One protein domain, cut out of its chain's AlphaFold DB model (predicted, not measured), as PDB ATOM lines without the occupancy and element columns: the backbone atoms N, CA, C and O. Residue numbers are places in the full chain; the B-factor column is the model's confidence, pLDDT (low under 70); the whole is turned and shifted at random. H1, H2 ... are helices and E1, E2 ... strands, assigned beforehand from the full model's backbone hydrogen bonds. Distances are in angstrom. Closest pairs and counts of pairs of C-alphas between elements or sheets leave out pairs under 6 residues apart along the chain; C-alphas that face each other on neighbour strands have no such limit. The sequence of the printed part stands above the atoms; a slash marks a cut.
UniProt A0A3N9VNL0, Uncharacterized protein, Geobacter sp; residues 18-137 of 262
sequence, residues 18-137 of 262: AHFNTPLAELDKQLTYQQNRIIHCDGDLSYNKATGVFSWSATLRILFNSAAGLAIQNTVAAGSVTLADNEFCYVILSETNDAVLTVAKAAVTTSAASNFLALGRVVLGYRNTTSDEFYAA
ATOM      1  N   ALA A  18     -37.525  -5.835  17.114       56.78
ATOM      2  CA  ALA A  18     -36.811  -7.021  17.588       56.78
ATOM      3  C   ALA A  18     -36.789  -8.216  16.604       56.78
ATOM      4  O   ALA A  18     -36.065  -9.174  16.845       56.78
ATOM      5  N   HIS A  19     -37.594  -8.198  15.534       59.09
ATOM      6  CA  HIS A  19     -37.579  -9.208  14.465       59.09
ATOM      7  C   HIS A  19     -36.556  -8.884  13.364       59.09
ATOM      8  O   HIS A  19     -36.301  -9.726  12.505       59.09
ATOM      9  N   PHE A  20     -35.968  -7.684  13.374       51.81
ATOM     10  CA  PHE A  20     -34.800  -7.368  12.561       51.81
ATOM     11  C   PHE A  20     -33.557  -7.780  13.359       51.81
ATOM     12  O   PHE A  20     -33.349  -7.310  14.476       51.81
ATOM     13  N   ASN A  21     -32.763  -8.712  12.818       59.16
ATOM     14  CA  ASN A  21     -31.489  -9.108  13.423       59.16
ATOM     15  C   ASN A  21     -30.601  -7.876  13.612       59.16
ATOM     16  O   ASN A  21     -30.343  -7.190  12.632       59.16
ATOM     17  N   THR A  22     -30.132  -7.676  14.849       53.22
ATOM     18  CA  THR A  22     -29.251  -6.600  15.343       53.22
ATOM     19  C   THR A  22     -29.746  -5.171  15.022       53.22
ATOM     20  O   THR A  22     -30.095  -4.869  13.885       53.22
ATOM     21  N   PRO A  23     -29.777  -4.228  15.986       59.81
ATOM     22  CA  PRO A  23     -30.142  -2.843  15.678       59.81
ATOM     23  C   PRO A  23     -29.289  -2.304  14.521       59.81
ATOM     24  O   PRO A  23     -28.073  -2.492  14.550       59.81
ATOM     25  N   LEU A  24     -29.900  -1.620  13.539       56.78
ATOM     26  CA  LEU A  24     -29.185  -1.009  12.402       56.78
ATOM     27  C   LEU A  24     -27.925  -0.248  12.847       56.78
ATOM     28  O   LEU A  24     -26.896  -0.349  12.196       56.78
ATOM     29  N   ALA A  25     -27.968   0.395  14.017       63.16
ATOM     30  CA  ALA A  25     -26.840   1.105  14.612       63.16
ATOM     31  C   ALA A  25     -25.570   0.250  14.815       63.16
ATOM     32  O   ALA A  25     -24.463   0.758  14.678       63.16
ATOM     33  N   GLU A  26     -25.695  -1.038  15.138       62.72
ATOM     34  CA  GLU A  26     -24.537  -1.923  15.328       62.72
ATOM     35  C   GLU A  26     -23.980  -2.427  13.990       62.72
ATOM     36  O   GLU A  26     -22.770  -2.603  13.864       62.72
ATOM     37  N   LEU A  27     -24.835  -2.605  12.974       62.09
ATOM     38  CA  LEU A  27     -24.407  -2.907  11.603       62.09
ATOM     39  C   LEU A  27     -23.720  -1.689  10.962       62.09
ATOM     40  O   LEU A  27     -22.659  -1.825  10.352       62.09
ATOM     41  N   ASP A  28     -24.277  -0.497  11.168       60.38
ATOM     42  CA  ASP A  28     -23.718   0.775  10.707       60.38
ATOM     43  C   ASP A  28     -22.360   1.053  11.370       60.38
ATOM     44  O   ASP A  28     -21.407   1.439  10.688       60.38
ATOM     45  N   LYS A  29     -22.208   0.758  12.671       64.62
ATOM     46  CA  LYS A  29     -20.901   0.750  13.358       64.62
ATOM     47  C   LYS A  29     -19.909  -0.184  12.676       64.62
ATOM     48  O   LYS A  29     -18.768   0.195  12.417       64.62
ATOM     49  N   GLN A  30     -20.342  -1.405  12.373       63.66
ATOM     50  CA  GLN A  30     -19.511  -2.439  11.755       63.66
ATOM     51  C   GLN A  30     -18.976  -1.996  10.385       63.66
ATOM     52  O   GLN A  30     -17.778  -2.120  10.122       63.66
ATOM     53  N   LEU A  31     -19.844  -1.422   9.549       62.34
ATOM     54  CA  LEU A  31     -19.490  -0.870   8.239       62.34
ATOM     55  C   LEU A  31     -18.556   0.340   8.363       62.34
ATOM     56  O   LEU A  31     -17.530   0.402   7.682       62.34
ATOM     57  N   THR A  32     -18.866   1.263   9.275       58.97
ATOM     58  CA  THR A  32     -18.095   2.502   9.458       58.97
ATOM     59  C   THR A  32     -16.665   2.212   9.918       58.97
ATOM     60  O   THR A  32     -15.709   2.775   9.380       58.97
ATOM     61  N   TYR A  33     -16.479   1.265  10.842       65.00
ATOM     62  CA  TYR A  33     -15.151   0.888  11.344       65.00
ATOM     63  C   TYR A  33     -14.308   0.107  10.330       65.00
ATOM     64  O   TYR A  33     -13.072   0.096  10.413       65.00
ATOM     65  N   GLN A  34     -14.952  -0.586   9.385       63.56
ATOM     66  CA  GLN A  34     -14.241  -1.388   8.397       63.56
ATOM     67  C   GLN A  34     -13.725  -0.583   7.205       63.56
ATOM     68  O   GLN A  34     -12.683  -0.952   6.666       63.56
ATOM     69  N   GLN A  35     -14.401   0.500   6.810       64.38
ATOM     70  CA  GLN A  35     -14.131   1.147   5.522       64.38
ATOM     71  C   GLN A  35     -13.069   2.252   5.572       64.38
ATOM     72  O   GLN A  35     -12.232   2.301   4.676       64.38
ATOM     73  N   ASN A  36     -13.044   3.099   6.608       70.38
ATOM     74  CA  ASN A  36     -12.146   4.260   6.651       70.38
ATOM     75  C   ASN A  36     -11.477   4.409   8.021       70.38
ATOM     76  O   ASN A  36     -12.043   4.982   8.951       70.38
ATOM     77  N   ARG A  37     -10.243   3.907   8.130       81.69
ATOM     78  CA  ARG A  37      -9.396   4.069   9.317       81.69
ATOM     79  C   ARG A  37      -7.957   4.377   8.933       81.69
ATOM     80  O   ARG A  37      -7.437   3.834   7.958       81.69
ATOM     81  N   ILE A  38      -7.313   5.215   9.730       85.00
ATOM     82  CA  ILE A  38      -5.890   5.528   9.633       85.00
ATOM     83  C   ILE A  38      -5.222   4.945  10.867       85.00
ATOM     84  O   ILE A  38      -5.611   5.253  11.990       85.00
ATOM     85  N   ILE A  39      -4.217   4.101  10.653       87.62
ATOM     86  CA  ILE A  39      -3.425   3.515  11.732       87.62
ATOM     87  C   ILE A  39      -1.965   3.819  11.453       87.62
ATOM     88  O   ILE A  39      -1.453   3.445  10.396       87.62
ATOM     89  N   HIS A  40      -1.311   4.485  12.397       83.75
ATOM     90  CA  HIS A  40       0.120   4.757  12.345       83.75
ATOM     91  C   HIS A  40       0.764   4.593  13.721       83.75
ATOM     92  O   HIS A  40       0.090   4.619  14.750       83.75
ATOM     93  N   CYS A  41       2.080   4.410  13.721       85.56
ATOM     94  CA  CYS A  41       2.916   4.456  14.912       85.56
ATOM     95  C   CYS A  41       3.692   5.773  14.891       85.56
ATOM     96  O   CYS A  41       4.271   6.111  13.859       85.56
ATOM     97  N   ASP A  42       3.743   6.484  16.016       86.06
ATOM     98  CA  ASP A  42       4.596   7.675  16.164       86.06
ATOM     99  C   ASP A  42       6.101   7.301  16.136       86.06
ATOM    100  O   ASP A  42       6.969   8.156  15.957       86.06
ATOM    101  N   GLY A  43       6.413   6.013  16.309       84.06
ATOM    102  CA  GLY A  43       7.754   5.438  16.358       84.06
ATOM    103  C   GLY A  43       7.964   4.386  15.271       84.06
ATOM    104  O   GLY A  43       7.559   4.571  14.126       84.06
ATOM    105  N   ASP A  44       8.614   3.288  15.635       83.62
ATOM    106  CA  ASP A  44       8.915   2.171  14.744       83.62
ATOM    107  C   ASP A  44       8.116   0.933  15.143       83.62
ATOM    108  O   ASP A  44       7.823   0.710  16.322       83.62
ATOM    109  N   LEU A  45       7.780   0.123  14.146       84.69
ATOM    110  CA  LEU A  45       7.185  -1.200  14.304       84.69
ATOM    111  C   LEU A  45       8.244  -2.263  14.049       84.69
ATOM    112  O   LEU A  45       8.936  -2.194  13.039       84.69
ATOM    113  N   SER A  46       8.347  -3.268  14.904       87.00
ATOM    114  CA  SER A  46       9.310  -4.351  14.722       87.00
ATOM    115  C   SER A  46       8.653  -5.705  14.916       87.00
ATOM    116  O   SER A  46       7.687  -5.840  15.668       87.00
ATOM    117  N   TYR A  47       9.174  -6.716  14.230       86.94
ATOM    118  CA  TYR A  47       8.756  -8.097  14.414       86.94
ATOM    119  C   TYR A  47       9.973  -9.016  14.433       86.94
ATOM    120  O   TYR A  47      10.759  -9.036  13.489       86.94
ATOM    121  N   ASN A  48      10.108  -9.794  15.504       84.31
ATOM    122  CA  ASN A  48      11.125 -10.828  15.622       84.31
ATOM    123  C   ASN A  48      10.504 -12.188  15.286       84.31
ATOM    124  O   ASN A  48       9.719 -12.729  16.063       84.31
ATOM    125  N   LYS A  49      10.898 -12.747  14.141       85.31
ATOM    126  CA  LYS A  49      10.428 -14.047  13.642       85.31
ATOM    127  C   LYS A  49      10.754 -15.207  14.590       85.31
ATOM    128  O   LYS A  49       9.914 -16.075  14.796       85.31
ATOM    129  N   ALA A  50      11.940 -15.209  15.195       82.94
ATOM    130  CA  ALA A  50      12.379 -16.292  16.075       82.94
ATOM    131  C   ALA A  50      11.563 -16.355  17.377       82.94
ATOM    132  O   ALA A  50      11.281 -17.436  17.886       82.94
ATOM    133  N   THR A  51      11.166 -15.201  17.916       82.50
ATOM    134  CA  THR A  51      10.433 -15.124  19.190       82.50
ATOM    135  C   THR A  51       8.934 -14.881  19.023       82.50
ATOM    136  O   THR A  51       8.182 -15.050  19.980       82.50
ATOM    137  N   GLY A  52       8.478 -14.485  17.833       86.44
ATOM    138  CA  GLY A  52       7.098 -14.071  17.569       86.44
ATOM    139  C   GLY A  52       6.725 -12.715  18.160       86.44
ATOM    140  O   GLY A  52       5.540 -12.396  18.256       86.44
ATOM    141  N   VAL A  53       7.699 -11.931  18.626       92.00
ATOM    142  CA  VAL A  53       7.434 -10.650  19.288       92.00
ATOM    143  C   VAL A  53       7.184  -9.574  18.239       92.00
ATOM    144  O   VAL A  53       8.097  -9.199  17.507       92.00
ATOM    145  N   PHE A  54       5.961  -9.049  18.206       92.00
ATOM    146  CA  PHE A  54       5.606  -7.819  17.504       92.00
ATOM    147  C   PHE A  54       5.654  -6.642  18.484       92.00
ATOM    148  O   PHE A  54       5.017  -6.699  19.536       92.00
ATOM    149  N   SER A  55       6.393  -5.581  18.169       91.50
ATOM    150  CA  SER A  55       6.594  -4.428  19.051       91.50
ATOM    151  C   SER A  55       6.406  -3.092  18.338       91.50
ATOM    152  O   SER A  55       6.555  -2.975  17.122       91.50
ATOM    153  N   TRP A  56       6.063  -2.072  19.121       92.12
ATOM    154  CA  TRP A  56       5.912  -0.689  18.686       92.12
ATOM    155  C   TRP A  56       6.588   0.236  19.705       92.12
ATOM    156  O   TRP A  56       6.297   0.187  20.903       92.12
ATOM    157  N   SER A  57       7.533   1.056  19.241       88.00
ATOM    158  CA  SER A  57       8.424   1.826  20.125       88.00
ATOM    159  C   SER A  57       7.812   3.115  20.676       88.00
ATOM    160  O   SER A  57       8.322   3.672  21.646       88.00
ATOM    161  N   ALA A  58       6.711   3.578  20.086       89.62
ATOM    162  CA  ALA A  58       5.952   4.734  20.547       89.62
ATOM    163  C   ALA A  58       4.448   4.481  20.392       89.62
ATOM    164  O   ALA A  58       4.022   3.378  20.059       89.62
ATOM    165  N   THR A  59       3.636   5.500  20.653       94.00
ATOM    166  CA  THR A  59       2.177   5.394  20.621       94.00
ATOM    167  C   THR A  59       1.658   4.960  19.247       94.00
ATOM    168  O   THR A  59       2.009   5.556  18.225       94.00
ATOM    169  N   LEU A  60       0.773   3.960  19.220       93.50
ATOM    170  CA  LEU A  60      -0.068   3.691  18.053       93.50
ATOM    171  C   LEU A  60      -1.262   4.639  18.083       93.50
ATOM    172  O   LEU A  60      -1.956   4.720  19.099       93.50
ATOM    173  N   ARG A  61      -1.535   5.305  16.964       93.25
ATOM    174  CA  ARG A  61      -2.734   6.123  16.770       93.25
ATOM    175  C   ARG A  61      -3.667   5.446  15.795       93.25
ATOM    176  O   ARG A  61      -3.261   5.050  14.702       93.25
ATOM    177  N   ILE A  62      -4.925   5.340  16.197       93.12
ATOM    178  CA  ILE A  62      -5.994   4.745  15.405       93.12
ATOM    179  C   ILE A  62      -7.078   5.803  15.257       93.12
ATOM    180  O   ILE A  62      -7.764   6.127  16.224       93.12
ATOM    181  N   LEU A  63      -7.203   6.355  14.054       91.31
ATOM    182  CA  LEU A  63      -8.213   7.350  13.719       91.31
ATOM    183  C   LEU A  63      -9.301   6.704  12.865       91.31
ATOM    184  O   LEU A  63      -8.998   6.042  11.870       91.31
ATOM    185  N   PHE A  64     -10.556   6.893  13.248       89.75
ATOM    186  CA  PHE A  64     -11.721   6.344  12.556       89.75
ATOM    187  C   PHE A  64     -12.943   7.236  12.789       89.75
ATOM    188  O   PHE A  64     -12.919   8.105  13.656       89.75
ATOM    189  N   ASN A  65     -14.013   7.026  12.025       88.69
ATOM    190  CA  ASN A  65     -15.278   7.718  12.267       88.69
ATOM    191  C   ASN A  65     -16.161   6.896  13.214       88.69
ATOM    192  O   ASN A  65     -16.327   5.692  13.011       88.69
ATOM    193  N   SER A  66     -16.746   7.533  14.228       85.94
ATOM    194  CA  SER A  66     -17.799   6.926  15.047       85.94
ATOM    195  C   SER A  66     -19.064   6.679  14.223       85.94
ATOM    196  O   SER A  66     -19.225   7.221  13.126       85.94
ATOM    197  N   ALA A  67     -20.017   5.932  14.781       81.31
ATOM    198  CA  ALA A  67     -21.346   5.756  14.197       81.31
ATOM    199  C   ALA A  67     -22.084   7.084  13.967       81.31
ATOM    200  O   ALA A  67     -22.931   7.184  13.085       81.31
ATOM    201  N   ALA A  68     -21.754   8.113  14.753       83.44
ATOM    202  CA  ALA A  68     -22.299   9.459  14.605       83.44
ATOM    203  C   ALA A  68     -21.585  10.293  13.520       83.44
ATOM    204  O   ALA A  68     -21.906  11.467  13.345       83.44
ATOM    205  N   GLY A  69     -20.603   9.724  12.812       83.00
ATOM    206  CA  GLY A  69     -19.830  10.414  11.777       83.00
ATOM    207  C   GLY A  69     -18.765  11.374  12.316       83.00
ATOM    208  O   GLY A  69     -18.282  12.222  11.570       83.00
ATOM    209  N   LEU A  70     -18.395  11.265  13.596       86.44
ATOM    210  CA  LEU A  70     -17.357  12.098  14.208       86.44
ATOM    211  C   LEU A  70     -15.994  11.418  14.093       86.44
ATOM    212  O   LEU A  70     -15.895  10.213  14.307       86.44
ATOM    213  N   ALA A  71     -14.941  12.189  13.825       90.44
ATOM    214  CA  ALA A  71     -13.578  11.677  13.881       90.44
ATOM    215  C   ALA A  71     -13.191  11.363  15.335       90.44
ATOM    216  O   ALA A  71     -13.257  12.232  16.203       90.44
ATOM    217  N   ILE A  72     -12.777  10.124  15.581       93.69
ATOM    218  CA  ILE A  72     -12.327   9.608  16.872       93.69
ATOM    219  C   ILE A  72     -10.865   9.202  16.753       93.69
ATOM    220  O   ILE A  72     -10.480   8.513  15.807       93.69
ATOM    221  N   GLN A  73     -10.062   9.587  17.742       94.81
ATOM    222  CA  GLN A  73      -8.725   9.052  17.958       94.81
ATOM    223  C   GLN A  73      -8.757   8.053  19.116       94.81
ATOM    224  O   GLN A  73      -9.263   8.342  20.195       94.81
ATOM    225  N   ASN A  74      -8.178   6.879  18.925       95.81
ATOM    226  CA  ASN A  74      -7.805   5.971  20.004       95.81
ATOM    227  C   ASN A  74      -6.283   5.804  20.003       95.81
ATOM    228  O   ASN A  74      -5.634   5.935  18.961       95.81
ATOM    229  N   THR A  75      -5.712   5.514  21.168       97.06
ATOM    230  CA  THR A  75      -4.262   5.375  21.334       97.06
ATOM    231  C   THR A  75      -3.896   4.044  21.972       97.06
ATOM    232  O   THR A  75      -4.659   3.490  22.756       97.06
ATOM    233  N   VAL A  76      -2.717   3.518  21.654       97.25
ATOM    234  CA  VAL A  76      -2.089   2.413  22.391       97.25
ATOM    235  C   VAL A  76      -0.705   2.888  22.801       97.25
ATOM    236  O   VAL A  76       0.071   3.295  21.939       97.25
ATOM    237  N   ALA A  77      -0.385   2.843  24.093       97.19
ATOM    238  CA  ALA A  77       0.958   3.165  24.577       97.19
ATOM    239  C   ALA A  77       2.010   2.210  23.984       97.19
ATOM    240  O   ALA A  77       1.664   1.088  23.621       97.19
ATOM    241  N   ALA A  78       3.275   2.639  23.915       94.81
ATOM    242  CA  ALA A  78       4.398   1.808  23.464       94.81
ATOM    243  C   ALA A  78       4.404   0.431  24.148       94.81
ATOM    244  O   ALA A  78       4.103   0.318  25.339       94.81
ATOM    245  N   GLY A  79       4.736  -0.622  23.404       95.25
ATOM    246  CA  GLY A  79       4.577  -1.975  23.914       95.25
ATOM    247  C   GLY A  79       4.916  -3.067  22.913       95.25
ATOM    248  O   GLY A  79       5.503  -2.835  21.857       95.25
ATOM    249  N   SER A  80       4.569  -4.293  23.290       95.25
ATOM    250  CA  SER A  80       4.754  -5.469  22.448       95.25
ATOM    251  C   SER A  80       3.721  -6.547  22.750       95.25
ATOM    252  O   SER A  80       3.071  -6.537  23.796       95.25
ATOM    253  N   VAL A  81       3.580  -7.482  21.817       97.19
ATOM    254  CA  VAL A  81       2.776  -8.692  21.950       97.19
ATOM    255  C   VAL A  81       3.542  -9.867  21.351       97.19
ATOM    256  O   VAL A  81       4.031  -9.797  20.224       97.19
ATOM    257  N   THR A  82       3.650 -10.961  22.100       96.94
ATOM    258  CA  THR A  82       4.224 -12.214  21.595       96.94
ATOM    259  C   THR A  82       3.125 -13.046  20.955       96.94
ATOM    260  O   THR A  82       2.171 -13.428  21.638       96.94
ATOM    261  N   LEU A  83       3.263 -13.342  19.668       94.88
ATOM    262  CA  LEU A  83       2.365 -14.204  18.910       94.88
ATOM    263  C   LEU A  83       2.959 -15.605  18.799       94.88
ATOM    264  O   LEU A  83       4.084 -15.779  18.331       94.88
ATOM    265  N   ALA A  84       2.188 -16.600  19.219       94.94
ATOM    266  CA  ALA A  84       2.415 -17.984  18.849       94.94
ATOM    267  C   ALA A  84       1.947 -18.230  17.409       94.94
ATOM    268  O   ALA A  84       1.307 -17.384  16.773       94.94
ATOM    269  N   ASP A  85       2.269 -19.409  16.901       91.12
ATOM    270  CA  ASP A  85       1.813 -19.853  15.596       91.12
ATOM    271  C   ASP A  85       0.292 -19.827  15.505       91.12
ATOM    272  O   ASP A  85      -0.417 -20.228  16.430       91.12
ATOM    273  N   ASN A  86      -0.205 -19.365  14.360       90.88
ATOM    274  CA  ASN A  86      -1.621 -19.142  14.120       90.88
ATOM    275  C   ASN A  86      -2.273 -18.111  15.058       90.88
ATOM    276  O   ASN A  86      -3.493 -18.117  15.191       90.88
ATOM    277  N   GLU A  87      -1.536 -17.195  15.690       93.94
ATOM    278  CA  GLU A  87      -2.145 -16.096  16.449       93.94
ATOM    279  C   GLU A  87      -2.201 -14.786  15.655       93.94
ATOM    280  O   GLU A  87      -1.304 -14.442  14.885       93.94
ATOM    281  N   PHE A  88      -3.262 -14.012  15.882       92.94
ATOM    282  CA  PHE A  88      -3.392 -12.642  15.393       92.94
ATOM    283  C   PHE A  88      -3.484 -11.660  16.555       92.94
ATOM    284  O   PHE A  88      -4.048 -11.981  17.604       92.94
ATOM    285  N   CYS A  89      -2.966 -10.450  16.358       94.50
ATOM    286  CA  CYS A  89      -3.122  -9.340  17.289       94.50
ATOM    287  C   CYS A  89      -4.196  -8.362  16.807       94.50
ATOM    288  O   CYS A  89      -4.396  -8.145  15.608       94.50
ATOM    289  N   TYR A  90      -4.911  -7.764  17.754       94.12
ATOM    290  CA  TYR A  90      -6.011  -6.854  17.474       94.12
ATOM    291  C   TYR A  90      -6.220  -5.844  18.600       94.12
ATOM    292  O   TYR A  90      -5.739  -6.009  19.718       94.12
ATOM    293  N   VAL A  91      -7.016  -4.825  18.307       93.75
ATOM    294  CA  VAL A  91      -7.565  -3.881  19.286       93.75
ATOM    295  C   VAL A  91      -9.086  -3.855  19.181       93.75
ATOM    296  O   VAL A  91      -9.648  -4.188  18.134       93.75
ATOM    297  N   ILE A  92      -9.750  -3.476  20.271       92.62
ATOM    298  CA  ILE A  92     -11.190  -3.203  20.292       92.62
ATOM    299  C   ILE A  92     -11.351  -1.686  20.335       92.62
ATOM    300  O   ILE A  92     -10.891  -1.053  21.280       92.62
ATOM    301  N   LEU A  93     -11.958  -1.121  19.297       91.44
ATOM    302  CA  LEU A  93     -12.195   0.309  19.161       91.44
ATOM    303  C   LEU A  93     -13.202   0.807  20.198       91.44
ATOM    304  O   LEU A  93     -14.138   0.101  20.575       91.44
ATOM    305  N   SER A  94     -13.026   2.061  20.596       92.44
ATOM    306  CA  SER A  94     -13.909   2.790  21.495       92.44
ATOM    307  C   SER A  94     -14.325   4.106  20.852       92.44
ATOM    308  O   SER A  94     -13.469   4.880  20.433       92.44
ATOM    309  N   GLU A  95     -15.625   4.407  20.827       89.56
ATOM    310  CA  GLU A  95     -16.132   5.702  20.334       89.56
ATOM    311  C   GLU A  95     -15.764   6.886  21.244       89.56
ATOM    312  O   GLU A  95     -16.035   8.035  20.901       89.56
ATOM    313  N   THR A  96     -15.130   6.635  22.392       94.19
ATOM    314  CA  THR A  96     -14.576   7.686  23.244       94.19
ATOM    315  C   THR A  96     -13.284   8.223  22.634       94.19
ATOM    316  O   THR A  96     -12.321   7.478  22.440       94.19
ATOM    317  N   ASN A  97     -13.239   9.531  22.369       95.31
ATOM    318  CA  ASN A  97     -12.021  10.184  21.898       95.31
ATOM    319  C   ASN A  97     -10.889  10.066  22.931       95.31
ATOM    320  O   ASN A  97     -11.118  10.169  24.134       95.31
ATOM    321  N   ASP A  98      -9.678   9.838  22.435       94.25
ATOM    322  CA  ASP A  98      -8.452   9.585  23.195       94.25
ATOM    323  C   ASP A  98      -8.508   8.367  24.128       94.25
ATOM    324  O   ASP A  98      -7.695   8.240  25.045       94.25
ATOM    325  N   ALA A  99      -9.422   7.420  23.879       97.50
ATOM    326  CA  ALA A  99      -9.431   6.163  24.615       97.50
ATOM    327  C   ALA A  99      -8.093   5.428  24.456       97.50
ATOM    328  O   ALA A  99      -7.611   5.202  23.340       97.50
ATOM    329  N   VAL A 100      -7.517   5.031  25.591       97.50
ATOM    330  CA  VAL A 100      -6.336   4.171  25.640       97.50
ATOM    331  C   VAL A 100      -6.792   2.725  25.497       97.50
ATOM    332  O   VAL A 100      -7.571   2.221  26.306       97.50
ATOM    333  N   LEU A 101      -6.313   2.060  24.455       96.88
ATOM    334  CA  LEU A 101      -6.619   0.674  24.140       96.88
ATOM    335  C   LEU A 101      -5.446  -0.233  24.510       96.88
ATOM    336  O   LEU A 101      -4.307   0.201  24.678       96.88
ATOM    337  N   THR A 102      -5.729  -1.529  24.590       96.56
ATOM    338  CA  THR A 102      -4.722  -2.580  24.757       96.56
ATOM    339  C   THR A 102      -4.721  -3.472  23.525       96.56
ATOM    340  O   THR A 102      -5.786  -3.831  23.015       96.56
ATOM    341  N   VAL A 103      -3.531  -3.848  23.055       96.69
ATOM    342  CA  VAL A 103      -3.390  -4.879  22.022       96.69
ATOM    343  C   VAL A 103      -3.627  -6.237  22.667       96.69
ATOM    344  O   VAL A 103      -2.905  -6.650  23.572       96.69
ATOM    345  N   ALA A 104      -4.651  -6.927  22.190       95.81
ATOM    346  CA  ALA A 104      -4.958  -8.298  22.549       95.81
ATOM    347  C   ALA A 104      -4.514  -9.244  21.429       95.81
ATOM    348  O   ALA A 104      -4.196  -8.818  20.316       95.81
ATOM    349  N   LYS A 105      -4.520 -10.543  21.720       94.75
ATOM    350  CA  LYS A 105      -4.246 -11.593  20.740       94.75
ATOM    351  C   LYS A 105      -5.225 -12.749  20.871       94.75
ATOM    352  O   LYS A 105      -5.822 -12.937  21.930       94.75
ATOM    353  N   ALA A 106      -5.396 -13.505  19.795       92.88
ATOM    354  CA  ALA A 106      -6.196 -14.722  19.789       92.88
ATOM    355  C   ALA A 106      -5.701 -15.705  18.722       92.88
ATOM    356  O   ALA A 106      -5.116 -15.302  17.718       92.88
ATOM    357  N   ALA A 107      -5.988 -16.990  18.931       91.19
ATOM    358  CA  ALA A 107      -5.706 -18.039  17.961       91.19
ATOM    359  C   ALA A 107      -6.695 -18.011  16.783       91.19
ATOM    360  O   ALA A 107      -7.902 -17.801  16.951       91.19
ATOM    361  N   VAL A 108      -6.178 -18.289  15.591       87.12
ATOM    362  CA  VAL A 108      -6.934 -18.632  14.390       87.12
ATOM    363  C   VAL A 108      -7.190 -20.132  14.434       87.12
ATOM    364  O   VAL A 108      -6.292 -20.944  14.233       87.12
ATOM    365  N   THR A 109      -8.431 -20.504  14.727       82.94
ATOM    366  CA  THR A 109      -8.878 -21.900  14.744       82.94
ATOM    367  C   THR A 109      -9.758 -22.151  13.527       82.94
ATOM    368  O   THR A 109     -10.728 -21.433  13.279       82.94
ATOM    369  N   THR A 110      -9.392 -23.144  12.720       80.81
ATOM    370  CA  THR A 110     -10.191 -23.549  11.562       80.81
ATOM    371  C   THR A 110     -11.521 -24.133  12.035       80.81
ATOM    372  O   THR A 110     -11.593 -24.802  13.063       80.81
ATOM    373  N   SER A 111     -12.597 -23.842  11.299       79.94
ATOM    374  CA  SER A 111     -13.960 -24.307  11.615       79.94
ATOM    375  C   SER A 111     -14.518 -23.853  12.976       79.94
ATOM    376  O   SER A 111     -15.456 -24.461  13.489       79.94
ATOM    377  N   ALA A 112     -13.987 -22.767  13.545       74.75
ATOM    378  CA  ALA A 112     -14.519 -22.112  14.738       74.75
ATOM    379  C   ALA A 112     -15.124 -20.738  14.407       74.75
ATOM    380  O   ALA A 112     -14.953 -20.205  13.308       74.75
ATOM    381  N   ALA A 113     -15.833 -20.144  15.373       74.25
ATOM    382  CA  ALA A 113     -16.344 -18.784  15.236       74.25
ATOM    383  C   ALA A 113     -15.196 -17.801  14.947       74.25
ATOM    384  O   ALA A 113     -14.190 -17.768  15.661       74.25
ATOM    385  N   SER A 114     -15.348 -16.994  13.890       68.00
ATOM    386  CA  SER A 114     -14.320 -16.029  13.501       68.00
ATOM    387  C   SER A 114     -14.231 -14.900  14.522       68.00
ATOM    388  O   SER A 114     -15.027 -13.962  14.537       68.00
ATOM    389  N   ASN A 115     -13.193 -14.963  15.347       72.44
ATOM    390  CA  ASN A 115     -12.858 -13.894  16.276       72.44
ATOM    391  C   ASN A 115     -12.198 -12.689  15.578       72.44
ATOM    392  O   ASN A 115     -12.029 -11.651  16.208       72.44
ATOM    393  N   PHE A 116     -11.805 -12.789  14.306       70.50
ATOM    394  CA  PHE A 116     -11.128 -11.707  13.575       70.50
ATOM    395  C   PHE A 116     -12.088 -10.768  12.821       70.50
ATOM    396  O   PHE A 116     -11.666  -9.689  12.418       70.50
ATOM    397  N   LEU A 117     -13.375 -11.120  12.691       69.62
ATOM    398  CA  LEU A 117     -14.426 -10.270  12.098       69.62
ATOM    399  C   LEU A 117     -15.438  -9.739  13.130       69.62
ATOM    400  O   LEU A 117     -16.521  -9.280  12.772       69.62
ATOM    401  N   ALA A 118     -15.102  -9.804  14.420       73.81
ATOM    402  CA  ALA A 118     -15.969  -9.313  15.484       73.81
ATOM    403  C   ALA A 118     -16.182  -7.786  15.402       73.81
ATOM    404  O   ALA A 118     -15.285  -7.035  15.012       73.81
ATOM    405  N   LEU A 119     -17.368  -7.321  15.812       71.12
ATOM    406  CA  LEU A 119     -17.708  -5.895  15.873       71.12
ATOM    407  C   LEU A 119     -16.664  -5.102  16.673       71.12
ATOM    408  O   LEU A 119     -16.203  -5.556  17.721       71.12
ATOM    409  N   GLY A 120     -16.303  -3.909  16.189       78.69
ATOM    410  CA  GLY A 120     -15.365  -3.031  16.896       78.69
ATOM    411  C   GLY A 120     -13.916  -3.504  16.856       78.69
ATOM    412  O   GLY A 120     -13.050  -2.817  17.382       78.69
ATOM    413  N   ARG A 121     -13.621  -4.660  16.256       87.31
ATOM    414  CA  ARG A 121     -12.279  -5.226  16.265       87.31
ATOM    415  C   ARG A 121     -11.501  -4.809  15.030       87.31
ATOM    416  O   ARG A 121     -11.956  -4.976  13.900       87.31
ATOM    417  N   VAL A 122     -10.284  -4.329  15.252       88.75
ATOM    418  CA  VAL A 122      -9.319  -4.081  14.184       88.75
ATOM    419  C   VAL A 122      -8.155  -5.036  14.354       88.75
ATOM    420  O   VAL A 122      -7.414  -4.954  15.333       88.75
ATOM    421  N   VAL A 123      -8.003  -5.943  13.392       90.69
ATOM    422  CA  VAL A 123      -6.845  -6.835  13.309       90.69
ATOM    423  C   VAL A 123      -5.641  -6.031  12.843       90.69
ATOM    424  O   VAL A 123      -5.686  -5.370  11.806       90.69
ATOM    425  N   LEU A 124      -4.566  -6.087  13.618       90.19
ATOM    426  CA  LEU A 124      -3.318  -5.391  13.332       90.19
ATOM    427  C   LEU A 124      -2.428  -6.232  12.411       90.19
ATOM    428  O   LEU A 124      -1.925  -5.719  11.410       90.19
ATOM    429  N   GLY A 125      -2.326  -7.530  12.695       90.00
ATOM    430  CA  GLY A 125      -1.687  -8.528  11.844       90.00
ATOM    431  C   GLY A 125      -1.712  -9.924  12.465       90.00
ATOM    432  O   GLY A 125      -2.350 -10.143  13.497       90.00
ATOM    433  N   TYR A 126      -1.052 -10.870  11.807       91.06
ATOM    434  CA  TYR A 126      -1.126 -12.303  12.098       91.06
ATOM    435  C   TYR A 126       0.227 -12.989  11.891       91.06
ATOM    436  O   TYR A 126       0.937 -12.655  10.945       91.06
ATOM    437  N   ARG A 127       0.561 -13.964  12.744       92.38
ATOM    438  CA  ARG A 127       1.734 -14.830  12.584       92.38
ATOM    439  C   ARG A 127       1.361 -16.123  11.859       92.38
ATOM    440  O   ARG A 127       0.552 -16.908  12.354       92.38
ATOM    441  N   ASN A 128       2.007 -16.369  10.723       86.81
ATOM    442  CA  ASN A 128       1.838 -17.590   9.937       86.81
ATOM    443  C   ASN A 128       2.610 -18.764  10.553       86.81
ATOM    444  O   ASN A 128       3.804 -18.652  10.787       86.81
ATOM    445  N   THR A 129       1.950 -19.905  10.750       85.19
ATOM    446  CA  THR A 129       2.560 -21.132  11.304       85.19
ATOM    447  C   THR A 129       3.608 -21.789  10.412       85.19
ATOM    448  O   THR A 129       4.442 -22.538  10.893       85.19
ATOM    449  N   THR A 130       3.545 -21.581   9.099       85.88
ATOM    450  CA  THR A 130       4.466 -22.233   8.154       85.88
ATOM    451  C   THR A 130       5.744 -21.429   7.974       85.88
ATOM    452  O   THR A 130       6.820 -22.004   7.860       85.88
ATOM    453  N   SER A 131       5.630 -20.100   7.904       82.25
ATOM    454  CA  SER A 131       6.772 -19.226   7.635       82.25
ATOM    455  C   SER A 131       7.282 -18.475   8.861       82.25
ATOM    456  O   SER A 131       8.301 -17.804   8.734       82.25
ATOM    457  N   ASP A 132       6.594 -18.541  10.006       83.75
ATOM    458  CA  ASP A 132       6.788 -17.705  11.206       83.75
ATOM    459  C   ASP A 132       6.730 -16.190  10.948       83.75
ATOM    460  O   ASP A 132       7.035 -15.377  11.824       83.75
ATOM    461  N   GLU A 133       6.343 -15.775   9.745       84.38
ATOM    462  CA  GLU A 133       6.296 -14.372   9.356       84.38
ATOM    463  C   GLU A 133       5.056 -13.675   9.903       84.38
ATOM    464  O   GLU A 133       3.991 -14.275  10.085       84.38
ATOM    465  N   PHE A 134       5.195 -12.364  10.090       85.56
ATOM    466  CA  PHE A 134       4.094 -11.484  10.435       85.56
ATOM    467  C   PHE A 134       3.470 -10.864   9.186       85.56
ATOM    468  O   PHE A 134       4.108 -10.117   8.446       85.56
ATOM    469  N   TYR A 135       2.183 -11.122   8.997       86.88
ATOM    470  CA  TYR A 135       1.361 -10.550   7.943       86.88
ATOM    471  C   TYR A 135       0.568  -9.381   8.517       86.88
ATOM    472  O   TYR A 135      -0.384  -9.566   9.281       86.88
ATOM    473  N   ALA A 136       0.969  -8.161   8.161       86.38
ATOM    474  CA  ALA A 136       0.257  -6.954   8.556       86.38
ATOM    475  C   ALA A 136      -1.123  -6.892   7.882       86.38
ATOM    476  O   ALA A 136      -1.245  -7.117   6.681       86.38
ATOM    477  N   ALA A 137      -2.157  -6.556   8.656       84.25
ATOM    478  CA  ALA A 137      -3.527  -6.446   8.163       84.25
ATOM    479  C   ALA A 137      -3.972  -4.983   8.034       84.25
ATOM    480  O   ALA A 137      -4.343  -4.539   6.951       84.25
TER     481      ALA A 137
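This is residues 18 to 137 of the 262 residues of an uncharacterized protein of Geobacter sp (UniProt A0A3N9VNL0). Three antiparallel sheets stand as the three sides of a flat, loosely joined triangle, with the single named helix, H1, at the corner between E1 E4 E5 and E8 E7 E9 E10. E1 E4 E5 and E2 E3 E6 are the two halves of a three-stranded L, E5 running on into E6 at 70 degrees, and E8 E7 E9 E10 makes the third side; residues 18 to 24 stick out beyond H1. The printed part has 120 residues, with H1 first and then E1 to E10 along the chain, the sheets running in the orders just named. The class is mostly strand; the whole is compact, with a radius of gyration of the C-alphas of 15.4 A, and flat, spanning 49 by 37 by 18 A.

In the largest sheet, E7, residues 87 to 92, and E9, residues 121 to 127, are the inner strands, antiparallel, with N 89 and O 125 2.9 A apart. E8, residues 104 to 107, is an edge strand and forms a hairpin with E7, with N 90 and O 104 2.9 A apart. E10, residues 134 to 136, is the other edge and forms a hairpin with E9, with N 135 and O 126 2.8 A apart. The sheet is only just strongly twisted, its C-alphas up to 4.0 A off the best plane. In the second sheet, E2, residues 45 to 48, and E3, residues 53 to 56, form a hairpin, with N 46 and O 55 2.9 A apart; E6, residues 79 to 82, is antiparallel to E3, with N 81 and O 54 2.8 A apart. The closest C-alphas of E6 and E8 are those of Val 81 and Lys 105, 7.7 A apart; those of E2 and E10 are Tyr 47 and Phe 134, 7.0 A apart. In the third sheet, E4, residues 60 to 65, forms a hairpin with E5, residues 71 to 76, with N 74 and O 62 2.8 A apart, and is antiparallel to E1, residues 37 to 41, with N 63 and O 38 2.8 A apart. Residues 74 to 75 of E5 also pair, parallel, with residues 99 to 100. E4 and E7 are apart. H1, residues 24 to 35, only grazes this sheet; its closest C-alpha pair with E4 is Tyr 33 and Phe 64, 6.6 A. It is near E9, with 5 pairs of C-alphas within 10 A. In H1 every O i to N i+4 pair is within hydrogen-bond range.

H1 begins at C-alpha 24 (-29.185, -1.009, 12.402) and is 16.7 A long. E9 is 17.4 A long, E5 17.0 A, E4 16.8 A and E7 16.2 A. E10 ends at C-alpha 136 (0.257, -6.954, 8.556).

The C-alphas farthest apart are those of His 19 and Ala 50, 50.5 A. The printed part has no cut. The links E7 to E8 and E8 to E9 are long. The mean pLDDT of the printed part is 84.1; residues 18 to 35, 114 and 117 are under 70.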